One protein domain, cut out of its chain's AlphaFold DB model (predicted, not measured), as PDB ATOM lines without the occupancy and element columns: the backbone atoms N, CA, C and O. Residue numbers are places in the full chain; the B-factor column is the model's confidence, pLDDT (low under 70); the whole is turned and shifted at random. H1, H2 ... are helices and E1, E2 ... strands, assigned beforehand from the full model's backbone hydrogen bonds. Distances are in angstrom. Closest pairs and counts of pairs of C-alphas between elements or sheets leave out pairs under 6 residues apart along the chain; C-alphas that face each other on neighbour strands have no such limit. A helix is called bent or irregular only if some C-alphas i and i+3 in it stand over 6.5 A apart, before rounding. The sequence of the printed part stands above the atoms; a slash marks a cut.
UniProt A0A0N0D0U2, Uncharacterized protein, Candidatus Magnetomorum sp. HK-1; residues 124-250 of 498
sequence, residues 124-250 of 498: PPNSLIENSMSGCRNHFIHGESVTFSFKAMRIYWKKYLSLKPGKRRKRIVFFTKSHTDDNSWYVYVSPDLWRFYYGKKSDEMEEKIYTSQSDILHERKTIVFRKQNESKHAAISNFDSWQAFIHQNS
ATOM      1  N   PRO A 124     -34.999 -45.981 -36.209       76.50
ATOM      2  CA  PRO A 124     -34.982 -45.790 -34.769       76.50
ATOM      3  C   PRO A 124     -34.809 -47.164 -34.087       76.50
ATOM      4  O   PRO A 124     -35.682 -48.015 -34.267       76.50
ATOM      5  N   PRO A 125     -33.705 -47.414 -33.363       75.00
ATOM      6  CA  PRO A 125     -33.451 -48.701 -32.718       75.00
ATOM      7  C   PRO A 125     -34.507 -49.002 -31.649       75.00
ATOM      8  O   PRO A 125     -34.757 -48.174 -30.775       75.00
ATOM      9  N   ASN A 126     -35.130 -50.183 -31.719       74.50
ATOM     10  CA  ASN A 126     -36.142 -50.610 -30.743       74.50
ATOM     11  C   ASN A 126     -35.518 -50.832 -29.354       74.50
ATOM     12  O   ASN A 126     -36.082 -50.395 -28.356       74.50
ATOM     13  N   SER A 127     -34.313 -51.405 -29.307       71.31
ATOM     14  CA  SER A 127     -33.567 -51.679 -28.071       71.31
ATOM     15  C   SER A 127     -33.178 -50.415 -27.305       71.31
ATOM     16  O   SER A 127     -33.158 -50.414 -26.081       71.31
ATOM     17  N   LEU A 128     -32.923 -49.307 -28.008       65.94
ATOM     18  CA  LEU A 128     -32.666 -48.012 -27.375       65.94
ATOM     19  C   LEU A 128     -33.910 -47.451 -26.687       65.94
ATOM     20  O   LEU A 128     -33.732 -46.615 -25.827       65.94
ATOM     21  N   ILE A 129     -35.129 -47.886 -27.028       63.97
ATOM     22  CA  ILE A 129     -36.367 -47.497 -26.324       63.97
ATOM     23  C   ILE A 129     -36.541 -48.337 -25.055       63.97
ATOM     24  O   ILE A 129     -36.956 -47.820 -24.022       63.97
ATOM     25  N   GLU A 130     -36.235 -49.629 -25.152       62.28
ATOM     26  CA  GLU A 130     -36.395 -50.605 -24.068       62.28
ATOM     27  C   GLU A 130     -35.320 -50.427 -22.986       62.28
ATOM     28  O   GLU A 130     -35.626 -50.522 -21.801       62.28
ATOM     29  N   ASN A 131     -34.098 -50.057 -23.386       59.03
ATOM     30  CA  ASN A 131     -32.970 -49.814 -22.484       59.03
ATOM     31  C   ASN A 131     -32.727 -48.324 -22.179       59.03
ATOM     32  O   ASN A 131     -31.857 -48.010 -21.362       59.03
ATOM     33  N   SER A 132     -33.446 -47.377 -22.807       56.19
ATOM     34  CA  SER A 132     -33.302 -45.952 -22.472       56.19
ATOM     35  C   SER A 132     -33.862 -45.659 -21.088       56.19
ATOM     36  O   SER A 132     -35.048 -45.381 -20.929       56.19
ATOM     37  N   MET A 133     -32.954 -45.689 -20.116       57.62
ATOM     38  CA  MET A 133     -32.871 -44.851 -18.921       57.62
ATOM     39  C   MET A 133     -34.098 -43.957 -18.691       57.62
ATOM     40  O   MET A 133     -34.120 -42.777 -19.063       57.62
ATOM     41  N   SER A 134     -35.133 -44.516 -18.064       58.16
ATOM     42  CA  SER A 134     -36.266 -43.752 -17.550       58.16
ATOM     43  C   SER A 134     -35.739 -42.677 -16.592       58.16
ATOM     44  O   SER A 134     -35.391 -42.977 -15.455       58.16
ATOM     45  N   GLY A 135     -35.617 -41.436 -17.068       68.00
ATOM     46  CA  GLY A 135     -35.110 -40.310 -16.275       68.00
ATOM     47  C   GLY A 135     -34.025 -39.472 -16.950       68.00
ATOM     48  O   GLY A 135     -33.886 -38.302 -16.598       68.00
ATOM     49  N   CYS A 136     -33.313 -39.988 -17.959       77.00
ATOM     50  CA  CYS A 136     -32.306 -39.188 -18.662       77.00
ATOM     51  C   CYS A 136     -32.956 -38.069 -19.490       77.00
ATOM     52  O   CYS A 136     -33.847 -38.297 -20.321       77.00
ATOM     53  N   ARG A 137     -32.481 -36.840 -19.269       81.56
ATOM     54  CA  ARG A 137     -32.867 -35.632 -20.009       81.56
ATOM     55  C   ARG A 137     -31.709 -35.139 -20.873       81.56
ATOM     56  O   ARG A 137     -30.588 -35.620 -20.747       81.56
ATOM     57  N   ASN A 138     -31.985 -34.148 -21.716       83.06
ATOM     58  CA  ASN A 138     -30.976 -33.367 -22.439       83.06
ATOM     59  C   ASN A 138     -30.192 -34.135 -23.512       83.06
ATOM     60  O   ASN A 138     -29.049 -33.785 -23.761       83.06
ATOM     61  N   HIS A 139     -30.763 -35.148 -24.174       84.56
ATOM     62  CA  HIS A 139     -30.003 -35.863 -25.207       84.56
ATOM     63  C   HIS A 139     -29.804 -35.010 -26.471       84.56
ATOM     64  O   HIS A 139     -28.710 -34.529 -26.719       84.56
ATOM     65  N   PHE A 140     -30.866 -34.729 -27.238       91.88
ATOM     66  CA  PHE A 140     -30.797 -33.766 -28.358       91.88
ATOM     67  C   PHE A 140     -31.751 -32.586 -28.225       91.88
ATOM     68  O   PHE A 140     -31.757 -31.709 -29.082       91.88
ATOM     69  N   ILE A 141     -32.529 -32.532 -27.143       93.56
ATOM     70  CA  ILE A 141     -33.404 -31.403 -26.825       93.56
ATOM     71  C   ILE A 141     -33.244 -31.091 -25.340       93.56
ATOM     72  O   ILE A 141     -33.465 -31.963 -24.499       93.56
ATOM     73  N   HIS A 142     -32.844 -29.862 -25.030       91.88
ATOM     74  CA  HIS A 142     -32.674 -29.399 -23.656       91.88
ATOM     75  C   HIS A 142     -33.986 -29.469 -22.866       91.88
ATOM     76  O   HIS A 142     -35.057 -29.154 -23.382       91.88
ATOM     77  N   GLY A 143     -33.884 -29.865 -21.603       90.19
ATOM     78  CA  GLY A 143     -34.963 -30.010 -20.632       90.19
ATOM     79  C   GLY A 143     -35.933 -31.161 -20.906       90.19
ATOM     80  O   GLY A 143     -36.757 -31.472 -20.049       90.19
ATOM     81  N   GLU A 144     -35.824 -31.829 -22.055       92.94
ATOM     82  CA  GLU A 144     -36.740 -32.886 -22.477       92.94
ATOM     83  C   GLU A 144     -36.123 -34.282 -22.318       92.94
ATOM     84  O   GLU A 144     -34.901 -34.458 -22.286       92.94
ATOM     85  N   SER A 145     -36.982 -35.300 -22.216       90.81
ATOM     86  CA  SER A 145     -36.556 -36.697 -22.093       90.81
ATOM     87  C   SER A 145     -36.013 -37.262 -23.410       90.81
ATOM     88  O   SER A 145     -36.386 -36.827 -24.505       90.81
ATOM     89  N   VAL A 146     -35.179 -38.304 -23.314       88.00
ATOM     90  CA  VAL A 146     -34.728 -39.088 -24.481       88.00
ATOM     91  C   VAL A 146     -35.927 -39.556 -25.314       88.00
ATOM     92  O   VAL A 146     -35.964 -39.342 -26.526       88.00
ATOM     93  N   THR A 147     -36.957 -40.102 -24.662       88.56
ATOM     94  CA  THR A 147     -38.187 -40.585 -25.308       88.56
ATOM     95  C   THR A 147     -38.919 -39.484 -26.073       88.56
ATOM     96  O   THR A 147     -39.430 -39.731 -27.167       88.56
ATOM     97  N   PHE A 148     -38.959 -38.258 -25.539       92.38
ATOM     98  CA  PHE A 148     -39.557 -37.107 -26.217       92.38
ATOM     99  C   PHE A 148     -38.811 -36.771 -27.516       92.38
ATOM    100  O   PHE A 148     -39.413 -36.724 -28.594       92.38
ATOM    101  N   SER A 149     -37.489 -36.605 -27.426       93.06
ATOM    102  CA  SER A 149     -36.621 -36.309 -28.571       93.06
ATOM    103  C   SER A 149     -36.681 -37.419 -29.633       93.06
ATOM    104  O   SER A 149     -36.827 -37.151 -30.830       93.06
ATOM    105  N   PHE A 150     -36.668 -38.679 -29.205       91.44
ATOM    106  CA  PHE A 150     -36.762 -39.838 -30.086       91.44
ATOM    107  C   PHE A 150     -38.134 -39.949 -30.768       91.44
ATOM    108  O   PHE A 150     -38.238 -40.234 -31.964       91.44
ATOM    109  N   LYS A 151     -39.224 -39.659 -30.047       92.44
ATOM    110  CA  LYS A 151     -40.572 -39.606 -30.628       92.44
ATOM    111  C   LYS A 151     -40.666 -38.545 -31.725       92.44
ATOM    112  O   LYS A 151     -41.244 -38.828 -32.775       92.44
ATOM    113  N   ALA A 152     -40.064 -37.372 -31.526       94.69
ATOM    114  CA  ALA A 152     -40.010 -36.331 -32.551       94.69
ATOM    115  C   ALA A 152     -39.258 -36.800 -33.810       94.69
ATOM    116  O   ALA A 152     -39.758 -36.633 -34.926       94.69
ATOM    117  N   MET A 153     -38.120 -37.482 -33.640       94.94
ATOM    118  CA  MET A 153     -37.378 -38.118 -34.737       94.94
ATOM    119  C   MET A 153     -38.250 -39.134 -35.500       94.94
ATOM    120  O   MET A 153     -38.350 -39.068 -36.728       94.94
ATOM    121  N   ARG A 154     -38.942 -40.042 -34.792       93.25
ATOM    122  CA  ARG A 154     -39.856 -41.029 -35.405       93.25
ATOM    123  C   ARG A 154     -40.982 -40.366 -36.186       93.25
ATOM    124  O   ARG A 154     -41.332 -40.827 -37.274       93.25
ATOM    125  N   ILE A 155     -41.567 -39.304 -35.633       94.44
ATOM    126  CA  ILE A 155     -42.638 -38.554 -36.291       94.44
ATOM    127  C   ILE A 155     -42.116 -37.901 -37.568       94.44
ATOM    128  O   ILE A 155     -42.779 -38.017 -38.600       94.44
ATOM    129  N   TYR A 156     -40.944 -37.263 -37.522       94.75
ATOM    130  CA  TYR A 156     -40.329 -36.664 -38.704       94.75
ATOM    131  C   TYR A 156     -40.092 -37.714 -39.798       94.75
ATOM    132  O   TYR A 156     -40.564 -37.554 -40.923       94.75
ATOM    133  N   TRP A 157     -39.494 -38.860 -39.467       94.06
ATOM    134  CA  TRP A 157     -39.300 -39.944 -40.434       94.06
ATOM    135  C   TRP A 157     -40.616 -40.477 -41.018       94.06
ATOM    136  O   TRP A 157     -40.788 -40.529 -42.240       94.06
ATOM    137  N   LYS A 158     -41.581 -40.836 -40.159       92.69
ATOM    138  CA  LYS A 158     -42.845 -41.466 -40.573       92.69
ATOM    139  C   LYS A 158     -43.768 -40.518 -41.341       92.69
ATOM    140  O   LYS A 158     -44.483 -40.946 -42.236       92.69
ATOM    141  N   LYS A 159     -43.827 -39.244 -40.950       90.38
ATOM    142  CA  LYS A 159     -44.795 -38.288 -41.516       90.38
ATOM    143  C   LYS A 159     -44.202 -37.393 -42.598       90.38
ATOM    144  O   LYS A 159     -44.973 -36.775 -43.329       90.38
ATOM    145  N   TYR A 160     -42.878 -37.304 -42.693       87.81
ATOM    146  CA  TYR A 160     -42.206 -36.450 -43.667       87.81
ATOM    147  C   TYR A 160     -41.372 -37.263 -44.660       87.81
ATOM    148  O   TYR A 160     -41.740 -37.335 -45.827       87.81
ATOM    149  N   LEU A 161     -40.297 -37.921 -44.212       89.88
ATOM    150  CA  LEU A 161     -39.336 -38.559 -45.127       89.88
ATOM    151  C   LEU A 161     -39.880 -39.807 -45.839       89.88
ATOM    152  O   LEU A 161     -39.605 -40.002 -47.018       89.88
ATOM    153  N   SER A 162     -40.657 -40.644 -45.149       89.12
ATOM    154  CA  SER A 162     -41.202 -41.893 -45.717       89.12
ATOM    155  C   SER A 162     -42.467 -41.704 -46.561       89.12
ATOM    156  O   SER A 162     -42.926 -42.644 -47.208       89.12
ATOM    157  N   LEU A 163     -43.042 -40.496 -46.581       88.81
ATOM    158  CA  LEU A 163     -44.207 -40.175 -47.400       88.81
ATOM    159  C   LEU A 163     -43.790 -39.360 -48.623       88.81
ATOM    160  O   LEU A 163     -43.091 -38.349 -48.500       88.81
ATOM    161  N   LYS A 164     -44.310 -39.751 -49.794       88.00
ATOM    162  CA  LYS A 164     -44.222 -38.944 -51.021       88.00
ATOM    163  C   LYS A 164     -44.779 -37.531 -50.757       88.00
ATOM    164  O   LYS A 164     -45.795 -37.435 -50.058       88.00
ATOM    165  N   PRO A 165     -44.207 -36.455 -51.335       85.56
ATOM    166  CA  PRO A 165     -44.626 -35.076 -51.057       85.56
ATOM    167  C   PRO A 165     -46.137 -34.829 -51.163       85.56
ATOM    168  O   PRO A 165     -46.721 -34.238 -50.257       85.56
ATOM    169  N   GLY A 166     -46.798 -35.371 -52.194       82.75
ATOM    170  CA  GLY A 166     -48.251 -35.240 -52.385       82.75
ATOM    171  C   GLY A 166     -49.118 -35.913 -51.311       82.75
ATOM    172  O   GLY A 166     -50.291 -35.584 -51.181       82.75
ATOM    173  N   LYS A 167     -48.553 -36.826 -50.508       86.69
ATOM    174  CA  LYS A 167     -49.247 -37.526 -49.410       86.69
ATOM    175  C   LYS A 167     -48.983 -36.905 -48.032       86.69
ATOM    176  O   LYS A 167     -49.534 -37.370 -47.034       86.69
ATOM    177  N   ARG A 168     -48.126 -35.881 -47.936       86.56
ATOM    178  CA  ARG A 168     -47.803 -35.229 -46.660       86.56
ATOM    179  C   ARG A 168     -48.964 -34.337 -46.221       86.56
ATOM    180  O   ARG A 168     -49.499 -33.552 -47.001       86.56
ATOM    181  N   ARG A 169     -49.345 -34.427 -44.943       79.88
ATOM    182  CA  ARG A 169     -50.357 -33.528 -44.361       79.88
ATOM    183  C   ARG A 169     -49.833 -32.089 -44.364       79.88
ATOM    184  O   ARG A 169     -48.664 -31.870 -44.063       79.88
ATOM    185  N   LYS A 170     -50.716 -31.111 -44.619       76.62
ATOM    186  CA  LYS A 170     -50.368 -29.673 -44.591       76.62
ATOM    187  C   LYS A 170     -49.795 -29.233 -43.237       76.62
ATOM    188  O   LYS A 170     -48.872 -28.431 -43.198       76.62
ATOM    189  N   ARG A 171     -50.325 -29.776 -42.134       83.19
ATOM    190  CA  ARG A 171     -49.874 -29.486 -40.768       83.19
ATOM    191  C   ARG A 171     -49.417 -30.776 -40.097       83.19
ATOM    192  O   ARG A 171     -50.202 -31.710 -39.928       83.19
ATOM    193  N   ILE A 172     -48.140 -30.832 -39.734       86.12
ATOM    194  CA  ILE A 172     -47.548 -31.957 -39.011       86.12
ATOM    195  C   ILE A 172     -47.144 -31.454 -37.632       86.12
ATOM    196  O   ILE A 172     -46.333 -30.546 -37.505       86.12
ATOM    197  N   VAL A 173     -47.719 -32.058 -36.597       91.50
ATOM    198  CA  VAL A 173     -47.279 -31.856 -35.216       91.50
ATOM    199  C   VAL A 173     -46.104 -32.798 -34.970       91.50
ATOM    200  O   VAL A 173     -46.296 -34.018 -34.951       91.50
ATOM    201  N   PHE A 174     -44.897 -32.235 -34.864       91.75
ATOM    202  CA  PHE A 174     -43.651 -32.985 -34.657       91.75
ATOM    203  C   PHE A 174     -43.373 -33.290 -33.186       91.75
ATOM    204  O   PHE A 174     -42.877 -34.367 -32.870       91.75
ATOM    205  N   PHE A 175     -43.740 -32.369 -32.300       92.00
ATOM    206  CA  PHE A 175     -43.517 -32.468 -30.863       92.00
ATOM    207  C   PHE A 175     -44.838 -32.648 -30.125       92.00
ATOM    208  O   PHE A 175     -45.846 -32.045 -30.489       92.00
ATOM    209  N   THR A 176     -44.841 -33.486 -29.091       88.12
ATOM    210  CA  THR A 176     -45.946 -33.531 -28.124       88.12
ATOM    211  C   THR A 176     -45.836 -32.376 -27.127       88.12
ATOM    212  O   THR A 176     -44.946 -31.538 -27.254       88.12
ATOM    213  N   LYS A 177     -46.737 -32.318 -26.138       88.88
ATOM    214  CA  LYS A 177     -46.632 -31.355 -25.036       88.88
ATOM    215  C   LYS A 177     -45.239 -31.465 -24.393       88.88
ATOM    216  O   LYS A 177     -44.822 -32.565 -24.041       88.88
ATOM    217  N   SER A 178     -44.538 -30.334 -24.352       88.06
ATOM    218  CA  SER A 178     -43.217 -30.153 -23.736       88.06
ATOM    219  C   SER A 178     -43.304 -30.334 -22.222       88.06
ATOM    220  O   SER A 178     -44.342 -30.002 -21.648       88.06
ATOM    221  N   HIS A 179     -42.222 -30.773 -21.578       86.50
ATOM    222  CA  HIS A 179     -42.075 -30.649 -20.122       86.50
ATOM    223  C   HIS A 179     -41.484 -29.302 -19.694       86.50
ATOM    224  O   HIS A 179     -41.575 -28.941 -18.526       86.50
ATOM    225  N   THR A 180     -40.870 -28.574 -20.627       86.31
ATOM    226  CA  THR A 180     -40.323 -27.236 -20.393       86.31
ATOM    227  C   THR A 180     -41.342 -26.141 -20.705       86.31
ATOM    228  O   THR A 180     -41.958 -26.146 -21.776       86.31
ATOM    229  N   ASP A 181     -41.445 -25.153 -19.816       89.31
ATOM    230  CA  ASP A 181     -42.288 -23.961 -20.006       89.31
ATOM    231  C   ASP A 181     -41.643 -22.899 -20.914       89.31
ATOM    232  O   ASP A 181     -42.241 -21.863 -21.193       89.31
ATOM    233  N   ASP A 182     -40.429 -23.147 -21.417       90.38
ATOM    234  CA  ASP A 182     -39.759 -22.217 -22.325       90.38
ATOM    235  C   ASP A 182     -40.549 -22.054 -23.638       90.38
ATOM    236  O   ASP A 182     -41.144 -22.999 -24.159       90.38
ATOM    237  N   ASN A 183     -40.506 -20.857 -24.216       93.38
ATOM    238  CA  ASN A 183     -41.069 -20.545 -25.528       93.38
ATOM    239  C   ASN A 183     -40.188 -21.027 -26.694       93.38
ATOM    240  O   ASN A 183     -40.580 -20.878 -27.858       93.38
ATOM    241  N   SER A 184     -39.028 -21.626 -26.407       94.88
ATOM    242  CA  SER A 184     -38.076 -22.136 -27.395       94.88
ATOM    243  C   SER A 184     -37.705 -23.607 -27.184       94.88
ATOM    244  O   SER A 184     -37.652 -24.120 -26.070       94.88
ATOM    245  N   TRP A 185     -37.436 -24.296 -28.287       95.19
ATOM    246  CA  TRP A 185     -36.695 -25.546 -28.345       95.19
ATOM    247  C   TRP A 185     -35.201 -25.234 -28.428       95.19
ATOM    248  O   TRP A 185     -34.780 -24.489 -29.311       95.19
ATOM    249  N   TYR A 186     -34.399 -25.850 -27.568       94.69
ATOM    250  CA  TYR A 186     -32.939 -25.797 -27.642       94.69
ATOM    251  C   TYR A 186     -32.459 -27.170 -28.090       94.69
ATOM    252  O   TYR A 186     -32.621 -28.153 -27.364       94.69
ATOM    253  N   VAL A 187     -31.944 -27.255 -29.312       95.25
ATOM    254  CA  VAL A 187     -31.592 -28.527 -29.946       95.25
ATOM    255  C   VAL A 187     -30.078 -28.658 -30.010       95.25
ATOM    256  O   VAL A 187     -29.414 -27.781 -30.567       95.25
ATOM    257  N   TYR A 188     -29.546 -29.754 -29.467       93.62
ATOM    258  CA  TYR A 188     -28.112 -30.050 -29.484       93.62
ATOM    259  C   TYR A 188     -27.710 -30.653 -30.830       93.62
ATOM    260  O   TYR A 188     -28.188 -31.724 -31.201       93.62
ATOM    261  N   VAL A 189     -26.814 -29.978 -31.547       93.88
ATOM    262  CA  VAL A 189     -26.372 -30.287 -32.913       93.88
ATOM    263  C   VAL A 189     -24.845 -30.385 -33.007       93.88
ATOM    264  O   VAL A 189     -24.134 -30.077 -32.049       93.88
ATOM    265  N   SER A 190     -24.322 -30.803 -34.164       92.69
ATOM    266  CA  SER A 190     -22.877 -30.782 -34.415       92.69
ATOM    267  C   SER A 190     -22.319 -29.347 -34.473       92.69
ATOM    268  O   SER A 190     -23.045 -28.427 -34.879       92.69
ATOM    269  N   PRO A 191     -21.029 -29.144 -34.134       90.88
ATOM    270  CA  PRO A 191     -20.355 -27.853 -34.280       90.88
ATOM    271  C   PRO A 191     -20.482 -27.249 -35.676       90.88
ATOM    272  O   PRO A 191     -20.771 -26.060 -35.802       90.88
ATOM    273  N   ASP A 192     -20.334 -28.064 -36.724       91.75
ATOM    274  CA  ASP A 192     -20.424 -27.569 -38.096       91.75
ATOM    275  C   ASP A 192     -21.831 -27.062 -38.425       91.75
ATOM    276  O   ASP A 192     -21.971 -25.956 -38.949       91.75
ATOM    277  N   LEU A 193     -22.889 -27.810 -38.072       94.56
ATOM    278  CA  LEU A 193     -24.265 -27.359 -38.307       94.56
ATOM    279  C   LEU A 193     -24.511 -26.020 -37.606       94.56
ATOM    280  O   LEU A 193     -25.040 -25.088 -38.206       94.56
ATOM    281  N   TRP A 194     -24.092 -25.907 -36.346       93.19
ATOM    282  CA  TRP A 194     -24.222 -24.672 -35.583       93.19
ATOM    283  C   TRP A 194     -23.471 -23.501 -36.232       93.19
ATOM    284  O   TRP A 194     -24.065 -22.441 -36.453       93.19
ATOM    285  N   ARG A 195     -22.209 -23.719 -36.627       90.12
ATOM    286  CA  ARG A 195     -21.357 -22.725 -37.298       90.12
ATOM    287  C   ARG A 195     -22.005 -22.224 -38.586       90.12
ATOM    288  O   ARG A 195     -22.144 -21.018 -38.784       90.12
ATOM    289  N   PHE A 196     -22.452 -23.129 -39.456       91.75
ATOM    290  CA  PHE A 196     -23.071 -22.756 -40.731       91.75
ATOM    291  C   PHE A 196     -24.501 -22.224 -40.577       91.75
ATOM    292  O   PHE A 196     -24.963 -21.461 -41.427       91.75
ATOM    293  N   TYR A 197     -25.206 -22.539 -39.489       93.31
ATOM    294  CA  TYR A 197     -26.515 -21.955 -39.200       93.31
ATOM    295  C   TYR A 197     -26.397 -20.492 -38.749       93.31
ATOM    296  O   TYR A 197     -27.064 -19.612 -39.297       93.31
ATOM    297  N   TYR A 198     -25.516 -20.185 -37.796       90.06
ATOM    298  CA  TYR A 198     -25.384 -18.819 -37.281       90.06
ATOM    299  C   TYR A 198     -24.453 -17.928 -38.121       90.06
ATOM    300  O   TYR A 198     -24.664 -16.712 -38.184       90.06
ATOM    301  N   GLY A 199     -23.505 -18.504 -38.868       85.06
ATOM    302  CA  GLY A 199     -22.508 -17.740 -39.628       85.06
ATOM    303  C   GLY A 199     -21.667 -16.859 -38.700       85.06
ATOM    304  O   GLY A 199     -21.383 -17.274 -37.589       85.06
ATOM    305  N   LYS A 200     -21.346 -15.621 -39.113       67.06
ATOM    306  CA  LYS A 200     -20.575 -14.643 -38.307       67.06
ATOM    307  C   LYS A 200     -21.096 -14.402 -36.891       67.06
ATOM    308  O   LYS A 200     -20.325 -14.037 -36.018       67.06
ATOM    309  N   LYS A 201     -22.402 -14.571 -36.670       69.00
ATOM    310  CA  LYS A 201     -23.000 -14.385 -35.344       69.00
ATOM    311  C   LYS A 201     -22.653 -15.513 -34.374       69.00
ATOM    312  O   LYS A 201     -23.099 -15.453 -33.238       69.00
ATOM    313  N   SER A 202     -21.906 -16.534 -34.806       63.94
ATOM    314  CA  SER A 202     -21.358 -17.553 -33.910       63.94
ATOM    315  C   SER A 202     -20.596 -16.923 -32.753       63.94
ATOM    316  O   SER A 202     -20.798 -17.318 -31.615       63.94
ATOM    317  N   ASP A 203     -19.789 -15.906 -33.042       59.84
ATOM    318  CA  ASP A 203     -18.851 -15.339 -32.070       59.84
ATOM    319  C   ASP A 203     -19.563 -14.389 -31.088       59.84
ATOM    320  O   ASP A 203     -19.075 -14.137 -29.992       59.84
ATOM    321  N   GLU A 204     -20.746 -13.893 -31.471       59.38
ATOM    322  CA  GLU A 204     -21.619 -13.024 -30.665       59.38
ATOM    323  C   GLU A 204     -22.662 -13.810 -29.853       59.38
ATOM    324  O   GLU A 204     -23.328 -13.256 -28.979       59.38
ATOM    325  N   MET A 205     -22.878 -15.086 -30.176       67.31
ATOM    326  CA  MET A 205     -23.846 -15.920 -29.475       67.31
ATOM    327  C   MET A 205     -23.196 -16.446 -28.202       67.31
ATOM    328  O   MET A 205     -22.316 -17.300 -28.271       67.31
ATOM    329  N   GLU A 206     -23.671 -15.981 -27.042       60.56
ATOM    330  CA  GLU A 206     -23.328 -16.611 -25.769       60.56
ATOM    331  C   GLU A 206     -23.665 -18.096 -25.852       60.56
ATOM    332  O   GLU A 206     -24.828 -18.506 -25.977       60.56
ATOM    333  N   GLU A 207     -22.621 -18.916 -25.806       64.62
ATOM    334  CA  GLU A 207     -22.783 -20.346 -25.737       64.62
ATOM    335  C   GLU A 207     -23.379 -20.669 -24.370       64.62
ATOM    336  O   GLU A 207     -22.684 -20.748 -23.359       64.62
ATOM    337  N   LYS A 208     -24.701 -20.847 -24.325       64.75
ATOM    338  CA  LYS A 208     -25.340 -21.476 -23.174       64.75
ATOM    339  C   LYS A 208     -24.897 -22.934 -23.154       64.75
ATOM    340  O   LYS A 208     -25.526 -23.799 -23.767       64.75
ATOM    341  N   ILE A 209     -23.773 -23.180 -22.486       60.53
ATOM    342  CA  ILE A 209     -23.274 -24.517 -22.198       60.53
ATOM    343  C   ILE A 209     -24.215 -25.102 -21.153       60.53
ATOM    344  O   ILE A 209     -24.103 -24.859 -19.954       60.53
ATOM    345  N   TYR A 210     -25.197 -25.856 -21.624       62.41
ATOM    346  CA  TYR A 210     -25.968 -26.717 -20.750       62.41
ATOM    347  C   TYR A 210     -25.116 -27.952 -20.491       62.41
ATOM    348  O   TYR A 210     -24.867 -28.724 -21.415       62.41
ATOM    349  N   THR A 211     -24.654 -28.128 -19.253       54.19
ATOM    350  CA  THR A 211     -23.921 -29.325 -18.840       54.19
ATOM    351  C   THR A 211     -24.797 -30.552 -19.078       54.19
ATOM    352  O   THR A 211     -25.775 -30.824 -18.381       54.19
ATOM    353  N   SER A 212     -24.479 -31.279 -20.143       55.03
ATOM    354  CA  SER A 212     -25.021 -32.607 -20.371       55.03
ATOM    355  C   SER A 212     -24.423 -33.560 -19.341       55.03
ATOM    356  O   SER A 212     -23.219 -33.555 -19.118       55.03
ATOM    357  N   GLN A 213     -25.254 -34.435 -18.775       56.03
ATOM    358  CA  GLN A 213     -24.797 -35.532 -17.917       56.03
ATOM    359  C   GLN A 213     -24.149 -36.694 -18.695       56.03
ATOM    360  O   GLN A 213     -23.652 -37.625 -18.076       56.03
ATOM    361  N   SER A 214     -24.162 -36.673 -20.031       60.53
ATOM    362  CA  SER A 214     -23.541 -37.703 -20.874       60.53
ATOM    363  C   SER A 214     -22.293 -37.188 -21.591       60.53
ATOM    364  O   SER A 214     -22.347 -36.134 -22.235       60.53
ATOM    365  N   ASP A 215     -21.217 -37.980 -21.572       59.81
ATOM    366  CA  ASP A 215     -19.956 -37.699 -22.282       59.81
ATOM    367  C   ASP A 215     -20.125 -37.555 -23.804       59.81
ATOM    368  O   ASP A 215     -19.307 -36.953 -24.494       59.81
ATOM    369  N   ILE A 216     -21.256 -38.036 -24.323       61.47
ATOM    370  CA  ILE A 216     -21.668 -38.002 -25.732       61.47
ATOM    371  C   ILE A 216     -21.903 -36.559 -26.241       61.47
ATOM    372  O   ILE A 216     -22.010 -36.334 -27.451       61.47
ATOM    373  N   LEU A 217     -22.011 -35.569 -25.346       62.25
ATOM    374  CA  LEU A 217     -22.441 -34.206 -25.683       62.25
ATOM    375  C   LEU A 217     -21.400 -33.108 -25.440       62.25
ATOM    376  O   LEU A 217     -21.710 -31.957 -25.738       62.25
ATOM    377  N   HIS A 218     -20.186 -33.427 -24.974       62.31
ATOM    378  CA  HIS A 218     -19.162 -32.409 -24.669       62.31
ATOM    379  C   HIS A 218     -18.758 -31.546 -25.876       62.31
ATOM    380  O   HIS A 218     -18.280 -30.431 -25.702       62.31
ATOM    381  N   GLU A 219     -19.020 -32.008 -27.100       75.06
ATOM    382  CA  GLU A 219     -18.736 -31.259 -28.331       75.06
ATOM    383  C   GLU A 219     -19.984 -30.680 -29.014       75.06
ATOM    384  O   GLU A 219     -19.878 -30.074 -30.080       75.06
ATOM    385  N   ARG A 220     -21.194 -30.868 -28.470       83.06
ATOM    386  CA  ARG A 220     -22.409 -30.409 -29.160       83.06
ATOM    387  C   ARG A 220     -22.722 -28.954 -28.858       83.06
ATOM    388  O   ARG A 220     -22.668 -28.503 -27.721       83.06
ATOM    389  N   LYS A 221     -23.133 -28.237 -29.900       90.94
ATOM    390  CA  LYS A 221     -23.589 -26.848 -29.817       90.94
ATOM    391  C   LYS A 221     -25.113 -26.790 -29.832       90.94
ATOM    392  O   LYS A 221     -25.772 -27.734 -30.261       90.94
ATOM    393  N   THR A 222     -25.688 -25.672 -29.401       92.38
ATOM    394  CA  THR A 222     -27.146 -25.522 -29.281       92.38
ATOM    395  C   THR A 222     -27.693 -24.551 -30.321       92.38
ATOM    396  O   THR A 222     -27.235 -23.413 -30.403       92.38
ATOM    397  N   ILE A 223     -28.708 -24.969 -31.086       94.31
ATOM    398  CA  ILE A 223     -29.528 -24.055 -31.896       94.31
ATOM    399  C   ILE A 223     -30.872 -23.830 -31.201       94.31
ATOM    400  O   ILE A 223     -31.534 -24.780 -30.779       94.31
ATOM    401  N   VAL A 224     -31.275 -22.564 -31.108       94.56
ATOM    402  CA  VAL A 224     -32.536 -22.131 -30.494       94.56
ATOM    403  C   VAL A 224     -33.609 -21.931 -31.567       94.56
ATOM    404  O   VAL A 224     -33.396 -21.189 -32.526       94.56
ATOM    405  N   PHE A 225     -34.769 -22.562 -31.379       95.81
ATOM    406  CA  PHE A 225     -35.927 -22.488 -32.272       95.81
ATOM    407  C   PHE A 225     -37.194 -22.125 -31.499       95.81
ATOM    408  O   PHE A 225     -37.544 -22.792 -30.533       95.81
ATOM    409  N   ARG A 226     -37.961 -21.129 -31.932       94.56
ATOM    410  CA  ARG A 226     -39.219 -20.738 -31.278       94.56
ATOM    411  C   ARG A 226     -40.291 -21.827 -31.420       94.56
ATOM    412  O   ARG A 226     -40.626 -22.251 -32.529       94.56
ATOM    413  N   LYS A 227     -40.919 -22.240 -30.311       93.81
ATOM    414  CA  LYS A 227     -41.933 -23.316 -30.302       93.81
ATOM    415  C   LYS A 227     -43.146 -22.998 -31.181       93.81
ATOM    416  O   LYS A 227     -43.687 -23.901 -31.820       93.81
ATOM    417  N   GLN A 228     -43.542 -21.724 -31.251       89.38
ATOM    418  CA  GLN A 228     -44.733 -21.267 -31.977       89.38
ATOM    419  C   GLN A 228     -44.663 -21.533 -33.487       89.38
ATOM    420  O   GLN A 228     -45.687 -21.806 -34.112       89.38
ATOM    421  N   ASN A 229     -43.477 -21.426 -34.091       89.81
ATOM    422  CA  ASN A 229     -43.351 -21.347 -35.548       89.81
ATOM    423  C   ASN A 229     -42.128 -22.069 -36.145       89.81
ATOM    424  O   ASN A 229     -42.065 -22.191 -37.363       89.81
ATOM    425  N   GLU A 230     -41.216 -22.607 -35.331       93.94
ATOM    426  CA  GLU A 230     -39.994 -23.295 -35.786       93.94
ATOM    427  C   GLU A 230     -39.932 -24.755 -35.295       93.94
ATOM    428  O   GLU A 230     -38.877 -25.382 -35.221       93.94
ATOM    429  N   SER A 231     -41.090 -25.351 -34.988       94.88
ATOM    430  CA  SER A 231     -41.174 -26.776 -34.625       94.88
ATOM    431  C   SER A 231     -40.679 -27.705 -35.742       94.88
ATOM    432  O   SER A 231     -40.139 -28.773 -35.467       94.88
ATOM    433  N   LYS A 232     -40.812 -27.317 -37.015       95.19
ATOM    434  CA  LYS A 232     -40.263 -28.102 -38.126       95.19
ATOM    435  C   LYS A 232     -38.733 -28.033 -38.156       95.19
ATOM    436  O   LYS A 232     -38.097 -29.071 -38.312       95.19
ATOM    437  N   HIS A 233     -38.148 -26.856 -37.937       97.44
ATOM    438  CA  HIS A 233     -36.699 -26.643 -37.842       97.44
ATOM    439  C   HIS A 233     -36.085 -27.488 -36.732       97.44
ATOM    440  O   HIS A 233     -35.177 -28.278 -36.989       97.44
ATOM    441  N   ALA A 234     -36.657 -27.408 -35.529       97.50
ATOM    442  CA  ALA A 234     -36.217 -28.206 -34.392       97.50
ATOM    443  C   ALA A 234     -36.320 -29.715 -34.673       97.50
ATOM    444  O   ALA A 234     -35.417 -30.468 -34.316       97.50
ATOM    445  N   ALA A 235     -37.379 -30.168 -35.355       97.25
ATOM    446  CA  ALA A 235     -37.536 -31.573 -35.722       97.25
ATOM    447  C   ALA A 235     -36.474 -32.052 -36.728       97.25
ATOM    448  O   ALA A 235     -35.966 -33.161 -36.565       97.25
ATOM    449  N   ILE A 236     -36.113 -31.229 -37.723       97.62
ATOM    450  CA  ILE A 236     -35.050 -31.529 -38.699       97.62
ATOM    451  C   ILE A 236     -33.696 -31.662 -37.989       97.62
ATOM    452  O   ILE A 236     -33.019 -32.677 -38.147       97.62
ATOM    453  N   SER A 237     -33.329 -30.679 -37.163       97.62
ATOM    454  CA  SER A 237     -32.053 -30.670 -36.434       97.62
ATOM    455  C   SER A 237     -31.943 -31.815 -35.426       97.62
ATOM    456  O   SER A 237     -30.904 -32.469 -35.328       97.62
ATOM    457  N   ASN A 238     -33.034 -32.110 -34.713       97.19
ATOM    458  CA  ASN A 238     -33.118 -33.257 -33.811       97.19
ATOM    459  C   ASN A 238     -32.975 -34.579 -34.582       97.19
ATOM    460  O   ASN A 238     -32.299 -35.496 -34.122       97.19
ATOM    461  N   PHE A 239     -33.586 -34.679 -35.767       97.00
ATOM    462  CA  PHE A 239     -33.474 -35.861 -36.616       97.00
ATOM    463  C   PHE A 239     -32.034 -36.090 -37.099       97.00
ATOM    464  O   PHE A 239     -31.530 -37.200 -36.944       97.00
ATOM    465  N   ASP A 240     -31.351 -35.064 -37.624       96.50
ATOM    466  CA  ASP A 240     -29.944 -35.186 -38.050       96.50
ATOM    467  C   ASP A 240     -29.027 -35.599 -36.887       96.50
ATOM    468  O   ASP A 240     -28.186 -36.484 -37.036       96.50
ATOM    469  N   SER A 241     -29.257 -35.026 -35.703       95.19
ATOM    470  CA  SER A 241     -28.496 -35.311 -34.481       95.19
ATOM    471  C   SER A 241     -28.615 -36.766 -34.025       95.19
ATOM    472  O   SER A 241     -27.608 -37.371 -33.646       95.19
ATOM    473  N   TRP A 242     -29.816 -37.345 -34.121       94.25
ATOM    474  CA  TRP A 242     -30.042 -38.775 -33.900       94.25
ATOM    475  C   TRP A 242     -29.380 -39.643 -34.968       94.25
ATOM    476  O   TRP A 242     -28.767 -40.651 -34.638       94.25
ATOM    477  N   GLN A 243     -29.486 -39.273 -36.246       94.38
ATOM    478  CA  GLN A 243     -28.868 -40.037 -37.332       94.38
ATOM    479  C   GLN A 243     -27.340 -40.057 -37.220       94.38
ATOM    480  O   GLN A 243     -26.729 -41.096 -37.447       94.38
ATOM    481  N   ALA A 244     -26.723 -38.934 -36.839       91.81
ATOM    482  CA  ALA A 244     -25.292 -38.867 -36.557       91.81
ATOM    483  C   ALA A 244     -24.907 -39.773 -35.380       91.81
ATOM    484  O   ALA A 244     -23.963 -40.549 -35.493       91.81
ATOM    485  N   PHE A 245     -25.678 -39.725 -34.290       90.25
ATOM    486  CA  PHE A 245     -25.443 -40.562 -33.118       90.25
ATOM    487  C   PHE A 245     -25.532 -42.059 -33.440       90.25
ATOM    488  O   PHE A 245     -24.619 -42.811 -33.114       90.25
ATOM    489  N   ILE A 246     -26.596 -42.498 -34.118       90.31
ATOM    490  CA  ILE A 246     -26.771 -43.917 -34.459       90.31
ATOM    491  C   ILE A 246     -25.660 -44.383 -35.410       90.31
ATOM    492  O   ILE A 246     -25.096 -45.448 -35.197       90.31
ATOM    493  N   HIS A 247     -25.296 -43.567 -36.404       89.12
ATOM    494  CA  HIS A 247     -24.190 -43.864 -37.317       89.12
ATOM    495  C   HIS A 247     -22.851 -44.050 -36.584       89.12
ATOM    496  O   HIS A 247     -22.112 -44.988 -36.863       89.12
ATOM    497  N   GLN A 248     -22.541 -43.186 -35.611       87.06
ATOM    498  CA  GLN A 248     -21.302 -43.282 -34.831       87.06
ATOM    499  C   GLN A 248     -21.210 -44.568 -33.996       87.06
ATOM    500  O   GLN A 248     -20.092 -45.028 -33.746       87.06
ATOM    501  N   ASN A 249     -22.356 -45.127 -33.598       86.12
ATOM    502  CA  ASN A 249     -22.473 -46.309 -32.740       86.12
ATOM    503  C   ASN A 249     -22.821 -47.602 -33.501       86.12
ATOM    504  O   ASN A 249     -22.910 -48.657 -32.883       86.12
ATOM    505  N   SER A 250     -23.046 -47.554 -34.816       85.81
ATOM    506  CA  SER A 250     -23.229 -48.772 -35.613       85.81
ATOM    507  C   SER A 250     -21.877 -49.435 -35.898       85.81
ATOM    508  O   SER A 250     -20.949 -48.745 -36.312       85.81
TER     509      SER A 250
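Overview. This is residues 124 to 250 of the 498 residues of an uncharacterized protein of Candidatus Magnetomorum sp. HK-1 (UniProt A0A0N0D0U2). The long helix H4 makes the core: helix H2 packs across it on one side, and the small two-stranded sheet of E1 and E2 packs on another side of it. H3 sits beside E2 and away from H4, H1 lies at the margin near H2, and long loops run between these parts, with residues 161 to 166 sticking out. The printed part has 127 residues, with four named helices and two named strands in the order H1, H2, E1, H3, E2, H4; the sheet, E1 - E2, is antiparallel. The class is mostly helix, though under half of the residues, 63 of 127, are in named elements. The whole is compact, with a radius of gyration of the C-alphas of 14.6 A and spans of 41 by 33 by 31 A.

Arrangement. H1, residues 127 to 130, is close to but not clearly touching H2, residues 146 to 161; their closest C-alphas, Ile 129 and Thr 147, are 7.2 A apart. H2, with residues 149 to 156 alone, touches residues 235 to 242 of H4, residues 231 to 249. Their lines are about perpendicular at 75 degrees, and the closest C-alphas, Met 153 and Phe 239, are 4.9 A apart. E1, residues 184 to 189, and E2, residues 221 to 226, are antiparallel neighbours at 152 degrees; N 185 and O 225 are 2.7 A apart and N 223 and O 187 are 2.9 A apart, both within hydrogen-bond range. The closest C-alphas of E1 and H4, Val 189 and Ser 241, are 5.7 A apart. Those of E2 and H4, Phe 225 and Ala 234, are 6.1 A apart. H3, residues 191 to 202, comes closest to E2 at the C-alphas of Pro 191 and Lys 221, 5.6 A apart. H3 and H4 are apart, and so are H1 and H4. Every O i to N i+4 pair is within hydrogen-bond range in H2 and H4; in H3 it is 5 of 8, and H1 is too short for such a pair.

Along the chain. H1 begins at C-alpha 127, (-33.567, -51.679, -28.071). H2 is 21.2 A long and neither bent nor irregular, but only just: C-alphas 158 and 161 are 6.4 A apart. E1 is 15.3 A long, beginning at C-alpha 184, (-38.076, -22.136, -27.395). H3, 10.4 A long, is irregular, with C-alphas 197 and 200 9.5 A apart. E2 is 16.8 A long. H4 is 27.1 A long and ends at C-alpha 249, (-22.473, -46.309, -32.740).

Size, cuts and confidence. The two C-alphas farthest apart, those of Gly 166 and Thr 211, are 41.9 A apart. The printed part has no cut. The links H1 to H2, H2 to E1 and H3 to E2 are long, with 15, 22 and 18 residues; E1 to H3 and E2 to H4 are tight. The mean pLDDT of the printed part is 84.0, and residues 128 to 135 and 200 to 218 are under 70.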